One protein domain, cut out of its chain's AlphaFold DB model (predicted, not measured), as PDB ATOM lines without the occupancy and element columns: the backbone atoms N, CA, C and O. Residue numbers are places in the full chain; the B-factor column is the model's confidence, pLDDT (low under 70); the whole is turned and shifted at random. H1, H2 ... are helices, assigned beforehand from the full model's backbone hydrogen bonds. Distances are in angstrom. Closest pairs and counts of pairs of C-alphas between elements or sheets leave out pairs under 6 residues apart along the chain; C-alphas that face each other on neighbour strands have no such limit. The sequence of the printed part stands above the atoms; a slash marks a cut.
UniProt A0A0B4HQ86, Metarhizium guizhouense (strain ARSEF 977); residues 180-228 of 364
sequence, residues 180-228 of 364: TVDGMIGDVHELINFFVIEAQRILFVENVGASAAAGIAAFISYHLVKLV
ATOM      1  N   THR A 180     122.434  95.965 104.054       84.75
ATOM      2  CA  THR A 180     121.345  96.832 103.584       84.75
ATOM      3  C   THR A 180     121.680  97.468 102.243       84.75
ATOM      4  O   THR A 180     120.823  97.535 101.371       84.75
ATOM      5  N   VAL A 181     122.925  97.915 102.073       89.44
ATOM      6  CA  VAL A 181     123.397  98.518 100.824       89.44
ATOM      7  C   VAL A 181     123.453  97.475  99.709       89.44
ATOM      8  O   VAL A 181     122.925  97.719  98.633       89.44
ATOM      9  N   ASP A 182     124.010  96.298  99.986       89.19
ATOM     10  CA  ASP A 182     124.101  95.191  99.034       89.19
ATOM     11  C   ASP A 182     122.708  94.664  98.664       89.19
ATOM     12  O   ASP A 182     122.454  94.397  97.493       89.19
ATOM     13  N   GLY A 183     121.778  94.595  99.626       87.12
ATOM     14  CA  GLY A 183     120.373  94.282  99.355       87.12
ATOM     15  C   GLY A 183     119.709  95.318  98.444       87.12
ATOM     16  O   GLY A 183     119.157  94.955  97.414       87.12
ATOM     17  N   MET A 184     119.839  96.615  98.755       85.94
ATOM     18  CA  MET A 184     119.278  97.687  97.918       85.94
ATOM     19  C   MET A 184     119.869  97.702  96.505       85.94
ATOM     20  O   MET A 184     119.144  97.906  95.534       85.94
ATOM     21  N   ILE A 185     121.181  97.504  96.376       92.12
ATOM     22  CA  ILE A 185     121.852  97.445  95.074       92.12
ATOM     23  C   ILE A 185     121.398  96.203  94.302       92.12
ATOM     24  O   ILE A 185     121.157  96.304  93.100       92.12
ATOM     25  N   GLY A 186     121.241  95.065  94.984       88.25
ATOM     26  CA  GLY A 186     120.684  93.841  94.413       88.25
ATOM     27  C   GLY A 186     119.276  94.053  93.862       88.25
ATOM     28  O   GLY A 186     119.033  93.749  92.697       88.25
ATOM     29  N   ASP A 187     118.390  94.670  94.647       84.12
ATOM     30  CA  ASP A 187     117.007  94.959  94.250       84.12
ATOM     31  C   ASP A 187     116.947  95.909  93.041       84.12
ATOM     32  O   ASP A 187     116.195  95.686  92.093       84.12
ATOM     33  N   VAL A 188     117.769  96.968  93.032       91.00
ATOM     34  CA  VAL A 188     117.861  97.898  91.892       91.00
ATOM     35  C   VAL A 188     118.383  97.182  90.648       91.00
ATOM     36  O   VAL A 188     117.906  97.435  89.542       91.00
ATOM     37  N   HIS A 189     119.347  96.281  90.815       90.06
ATOM     38  CA  HIS A 189     119.898  95.509  89.712       90.06
ATOM     39  C   HIS A 189     118.866  94.539  89.121       90.06
ATOM     40  O   HIS A 189     118.711  94.487  87.901       90.06
ATOM     41  N   GLU A 190     118.113  93.822  89.962       87.75
ATOM     42  CA  GLU A 190     117.010  92.964  89.517       87.75
ATOM     43  C   GLU A 190     115.919  93.780  88.813       87.75
ATOM     44  O   GLU A 190     115.461  93.384  87.742       87.75
ATOM     45  N   LEU A 191     115.565  94.956  89.342       86.69
ATOM     46  CA  LEU A 191     114.572  95.842  88.735       86.69
ATOM     47  C   LEU A 191     114.993  96.311  87.338       86.69
ATOM     48  O   LEU A 191     114.195  96.272  86.401       86.69
ATOM     49  N   ILE A 192     116.246  96.743  87.184       87.88
ATOM     50  CA  ILE A 192     116.783  97.157  85.884       87.88
ATOM     51  C   ILE A 192     116.764  95.975  84.913       87.88
ATOM     52  O   ILE A 192     116.297  96.129  83.785       87.88
ATOM     53  N   ASN A 193     117.207  94.792  85.345       90.06
ATOM     54  CA  ASN A 193     117.197  93.598  84.500       90.06
ATOM     55  C   ASN A 193     115.777  93.203  84.082       90.06
ATOM     56  O   ASN A 193     115.556  92.917  82.907       90.06
ATOM     57  N   PHE A 194     114.808  93.247  84.999       87.19
ATOM     58  CA  PHE A 194     113.400  93.004  84.694       87.19
ATOM     59  C   PHE A 194     112.890  93.957  83.605       87.19
ATOM     60  O   PHE A 194     112.350  93.501  82.600       87.19
ATOM     61  N   PHE A 195     113.120  95.268  83.752       88.94
ATOM     62  CA  PHE A 195     112.698  96.246  82.747       88.94
ATOM     63  C   PHE A 195     113.383  96.048  81.398       88.94
ATOM     64  O   PHE A 195     112.728  96.171  80.369       88.94
ATOM     65  N   VAL A 196     114.682  95.749  81.384       90.88
ATOM     66  CA  VAL A 196     115.426  95.520  80.138       90.88
ATOM     67  C   VAL A 196     114.873  94.304  79.397       90.88
ATOM     68  O   VAL A 196     114.633  94.387  78.192       90.88
ATOM     69  N   ILE A 197     114.626  93.202  80.107       88.38
ATOM     70  CA  ILE A 197     114.060  91.981  79.525       88.38
ATOM     71  C   ILE A 197     112.642  92.248  79.014       88.38
ATOM     72  O   ILE A 197     112.334  91.947  77.863       88.38
ATOM     73  N   GLU A 198     111.781  92.865  79.821       85.69
ATOM     74  CA  GLU A 198     110.388  93.109  79.435       85.69
ATOM     75  C   GLU A 198     110.277  94.124  78.283       85.69
ATOM     76  O   GLU A 198     109.462  93.958  77.377       85.69
ATOM     77  N   ALA A 199     111.150  95.137  78.246       85.62
ATOM     78  CA  ALA A 199     111.221  96.086  77.137       85.62
ATOM     79  C   ALA A 199     111.598  95.393  75.823       85.62
ATOM     80  O   ALA A 199     110.992  95.673  74.789       85.62
ATOM     81  N   GLN A 200     112.558  94.462  75.853       89.31
ATOM     82  CA  GLN A 200     112.892  93.644  74.686       89.31
ATOM     83  C   GLN A 200     111.676  92.830  74.233       89.31
ATOM     84  O   GLN A 200     111.330  92.869  73.055       89.31
ATOM     85  N   ARG A 201     110.967  92.174  75.156       86.00
ATOM     86  CA  ARG A 201     109.760  91.392  74.836       86.00
ATOM     87  C   ARG A 201     108.644  92.217  74.206       86.00
ATOM     88  O   ARG A 201     107.996  91.749  73.272       86.00
ATOM     89  N   ILE A 202     108.426  93.437  74.695       90.44
ATOM     90  CA  ILE A 202     107.444  94.381  74.147       90.44
ATOM     91  C   ILE A 202     107.854  94.839  72.742       90.44
ATOM     92  O   ILE A 202     107.026  94.864  71.833       90.44
ATOM     93  N   LEU A 203     109.133  95.170  72.537       88.00
ATOM     94  CA  LEU A 203     109.638  95.595  71.226       88.00
ATOM     95  C   LEU A 203     109.609  94.463  70.192       88.00
ATOM     96  O   LEU A 203     109.328  94.719  69.023       88.00
ATOM     97  N   PHE A 204     109.858  93.222  70.615       88.25
ATOM     98  CA  PHE A 204     109.755  92.031  69.767       88.25
ATOM     99  C   PHE A 204     108.334  91.464  69.668       88.25
ATOM    100  O   PHE A 204     108.121  90.481  68.962       88.25
ATOM    101  N   VAL A 205     107.355  92.094  70.324       87.62
ATOM    102  CA  VAL A 205     105.942  91.693  70.314       87.62
ATOM    103  C   VAL A 205     105.763  90.217  70.706       87.62
ATOM    104  O   VAL A 205     104.946  89.495  70.137       87.62
ATOM    105  N   GLU A 206     106.507  89.752  71.716       82.62
ATOM    106  CA  GLU A 206     106.339  88.392  72.258       82.62
ATOM    107  C   GLU A 206     104.944  88.201  72.871       82.62
ATOM    108  O   GLU A 206     104.381  87.107  72.858       82.62
ATOM    109  N   ASN A 207     104.353  89.289  73.369       82.50
ATOM    110  CA  ASN A 207     102.967  89.339  73.806       82.50
ATOM    111  C   ASN A 207     102.274  90.554  73.179       82.50
ATOM    112  O   ASN A 207     102.558  91.703  73.529       82.50
ATOM    113  N   VAL A 208     101.338  90.297  72.262       85.19
ATOM    114  CA  VAL A 208     100.588  91.335  71.535       85.19
ATOM    115  C   VAL A 208      99.776  92.212  72.493       85.19
ATOM    116  O   VAL A 208      99.741  93.428  72.324       85.19
ATOM    117  N   GLY A 209      99.169  91.618  73.526       84.69
ATOM    118  CA  GLY A 209      98.382  92.351  74.518       84.69
ATOM    119  C   GLY A 209      99.249  93.279  75.366       84.69
ATOM    120  O   GLY A 209      98.935  94.460  75.500       84.69
ATOM    121  N   ALA A 210     100.378  92.772  75.872       82.06
ATOM    122  CA  ALA A 210     101.329  93.578  76.636       82.06
ATOM    123  C   ALA A 210     101.939  94.703  75.783       82.06
ATOM    124  O   ALA A 210     102.067  95.829  76.252       82.06
ATOM    125  N   SER A 211     102.239  94.430  74.510       85.75
ATOM    126  CA  SER A 211     102.823  95.417  73.593       85.75
ATOM    127  C   SER A 211     101.824  96.505  73.193       85.75
ATOM    128  O   SER A 211     102.173  97.683  73.161       85.75
ATOM    129  N   ALA A 212     100.560  96.141  72.953       86.75
ATOM    130  CA  ALA A 212      99.492  97.104  72.700       86.75
ATOM    131  C   ALA A 212      99.217  97.977  73.935       86.75
ATOM    132  O   ALA A 212      99.130  99.200  73.820       86.75
ATOM    133  N   ALA A 213      99.148  97.366  75.123       86.06
ATOM    134  CA  ALA A 213      99.000  98.091  76.382       86.06
ATOM    135  C   ALA A 213     100.181  99.042  76.624       86.06
ATOM    136  O   ALA A 213      99.966 100.203  76.969       86.06
ATOM    137  N   ALA A 214     101.415  98.590  76.375       86.94
ATOM    138  CA  ALA A 214     102.612  99.419  76.461       86.94
ATOM    139  C   ALA A 214     102.594 100.575  75.449       86.94
ATOM    140  O   ALA A 214     102.976 101.687  75.797       86.94
ATOM    141  N   GLY A 215     102.093 100.358  74.228       87.25
ATOM    142  CA  GLY A 215     101.921 101.410  73.222       87.25
ATOM    143  C   GLY A 215     100.922 102.488  73.649       87.25
ATOM    144  O   GLY A 215     101.219 103.679  73.565       87.25
ATOM    145  N   ILE A 216      99.762 102.087  74.182       90.50
ATOM    146  CA  ILE A 216      98.768 103.022  74.735       90.50
ATOM    147  C   ILE A 216      99.349 103.758  75.948       90.50
ATOM    148  O   ILE A 216      99.233 104.980  76.046       90.50
ATOM    149  N   ALA A 217     100.020 103.040  76.851       88.00
ATOM    150  CA  ALA A 217     100.669 103.630  78.015       88.00
ATOM    151  C   ALA A 217     101.750 104.642  77.608       88.00
ATOM    152  O   ALA A 217     101.821 105.723  78.194       88.00
ATOM    153  N   ALA A 218     102.549 104.342  76.581       89.19
ATOM    154  CA  ALA A 218     103.552 105.250  76.032       89.19
ATOM    155  C   ALA A 218     102.914 106.489  75.387       89.19
ATOM    156  O   ALA A 218     103.390 107.600  75.617       89.19
ATOM    157  N   PHE A 219     101.810 106.332  74.648       91.25
ATOM    158  CA  PHE A 219     101.057 107.445  74.060       91.25
ATOM    159  C   PHE A 219     100.502 108.392  75.132       91.25
ATOM    160  O   PHE A 219     100.708 109.605  75.069       91.25
ATOM    161  N   ILE A 220      99.854 107.836  76.161       89.62
ATOM    162  CA  ILE A 220      99.354 108.604  77.306       89.62
ATOM    163  C   ILE A 220     100.524 109.301  78.006       89.62
ATOM    164  O   ILE A 220     100.480 110.511  78.216       89.62
ATOM    165  N   SER A 221     101.603 108.570  78.299       87.62
ATOM    166  CA  SER A 221     102.790 109.114  78.970       87.62
ATOM    167  C   SER A 221     103.413 110.275  78.192       87.62
ATOM    168  O   SER A 221     103.733 111.304  78.784       87.62
ATOM    169  N   TYR A 222     103.528 110.156  76.867       89.69
ATOM    170  CA  TYR A 222     104.032 111.219  75.997       89.69
ATOM    171  C   TYR A 222     103.195 112.499  76.119       89.69
ATOM    172  O   TYR A 222     103.736 113.591  76.314       89.69
ATOM    173  N   HIS A 223     101.869 112.371  76.062       88.81
ATOM    174  CA  HIS A 223     100.978 113.518  76.202       88.81
ATOM    175  C   HIS A 223     100.982 114.104  77.619       88.81
ATOM    176  O   HIS A 223     100.953 115.326  77.769       88.81
ATOM    177  N   LEU A 224     101.093 113.270  78.655       85.19
ATOM    178  CA  LEU A 224     101.172 113.712  80.048       85.19
ATOM    179  C   LEU A 224     102.431 114.539  80.322       85.19
ATOM    180  O   LEU A 224     102.333 115.572  80.980       85.19
ATOM    181  N   VAL A 225     103.590 114.137  79.793       88.81
ATOM    182  CA  VAL A 225     104.853 114.880  79.973       88.81
ATOM    183  C   VAL A 225     104.793 116.266  79.332       88.81
ATOM    184  O   VAL A 225     105.378 117.214  79.852       88.81
ATOM    185  N   LYS A 226     104.056 116.413  78.226       86.44
ATOM    186  CA  LYS A 226     103.858 117.713  77.575       86.44
ATOM    187  C   LYS A 226     102.918 118.634  78.363       86.44
ATOM    188  O   LYS A 226     103.054 119.851  78.277       86.44
ATOM    189  N   LEU A 227     101.960 118.065  79.094       86.44
ATOM    190  CA  LEU A 227     100.919 118.809  79.811       86.44
ATOM    191  C   LEU A 227     101.299 119.142  81.257       86.44
ATOM    192  O   LEU A 227     100.888 120.180  81.772       86.44
ATOM    193  N   VAL A 228     102.044 118.260  81.930       85.62
ATOM    194  CA  VAL A 228     102.215 118.291  83.386       85.62
ATOM    195  C   VAL A 228     103.697 118.415  83.756       85.62
ATOM    196  O   VAL A 228     104.522 117.646  83.266       85.62
TER     197      VAL A 228
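Overview. This is residues 180 to 228 of the 364 residues of a protein of Metarhizium guizhouense (strain ARSEF 977) (UniProt A0A0B4HQ86). Two long helices meet near their ends and make an L, with a tight link at the corner and the rest of each arm reaching away. Residues 180 to 197 of H1 and residues 216 to 228, of which 216 to 227 belong to H2, stand free. The printed part has 49 residues, with H1 then H2 and no named strand, and its class is all helix. It is only just loose, close to extended, with a radius of gyration of the C-alphas of 14.4 A, and flat, spanning 37 by 32 by 11 A.

Along the chain. H1, residues 180 to 203, begins at C-alpha 180 (121.345, 96.832, 103.584) and is 34.4 A long from first to last C-alpha. H2, residues 208 to 227, is 28.7 A long and ends at C-alpha 227 (100.919, 118.809, 79.811).

Arrangement. H1 touches H2 with residues 202 to 203 alone, and H2 touches H1 with residues 208 to 214 alone. Their closest C-alphas, those of Ile 202 and Ser 211, are 4.8 A apart. Their lines stand at 71 degrees, only just about perpendicular. In H1 and H2 every O i to N i+4 pair is within hydrogen-bond range.

Size, cuts and confidence. The C-alphas farthest apart, those of Thr 180 and Val 208, are 38.6 A apart. The printed part has no cut, and the link from H1 to H2 is tight, with 4 residues. The mean pLDDT of the printed part is 87.5, and no printed residue is under 70.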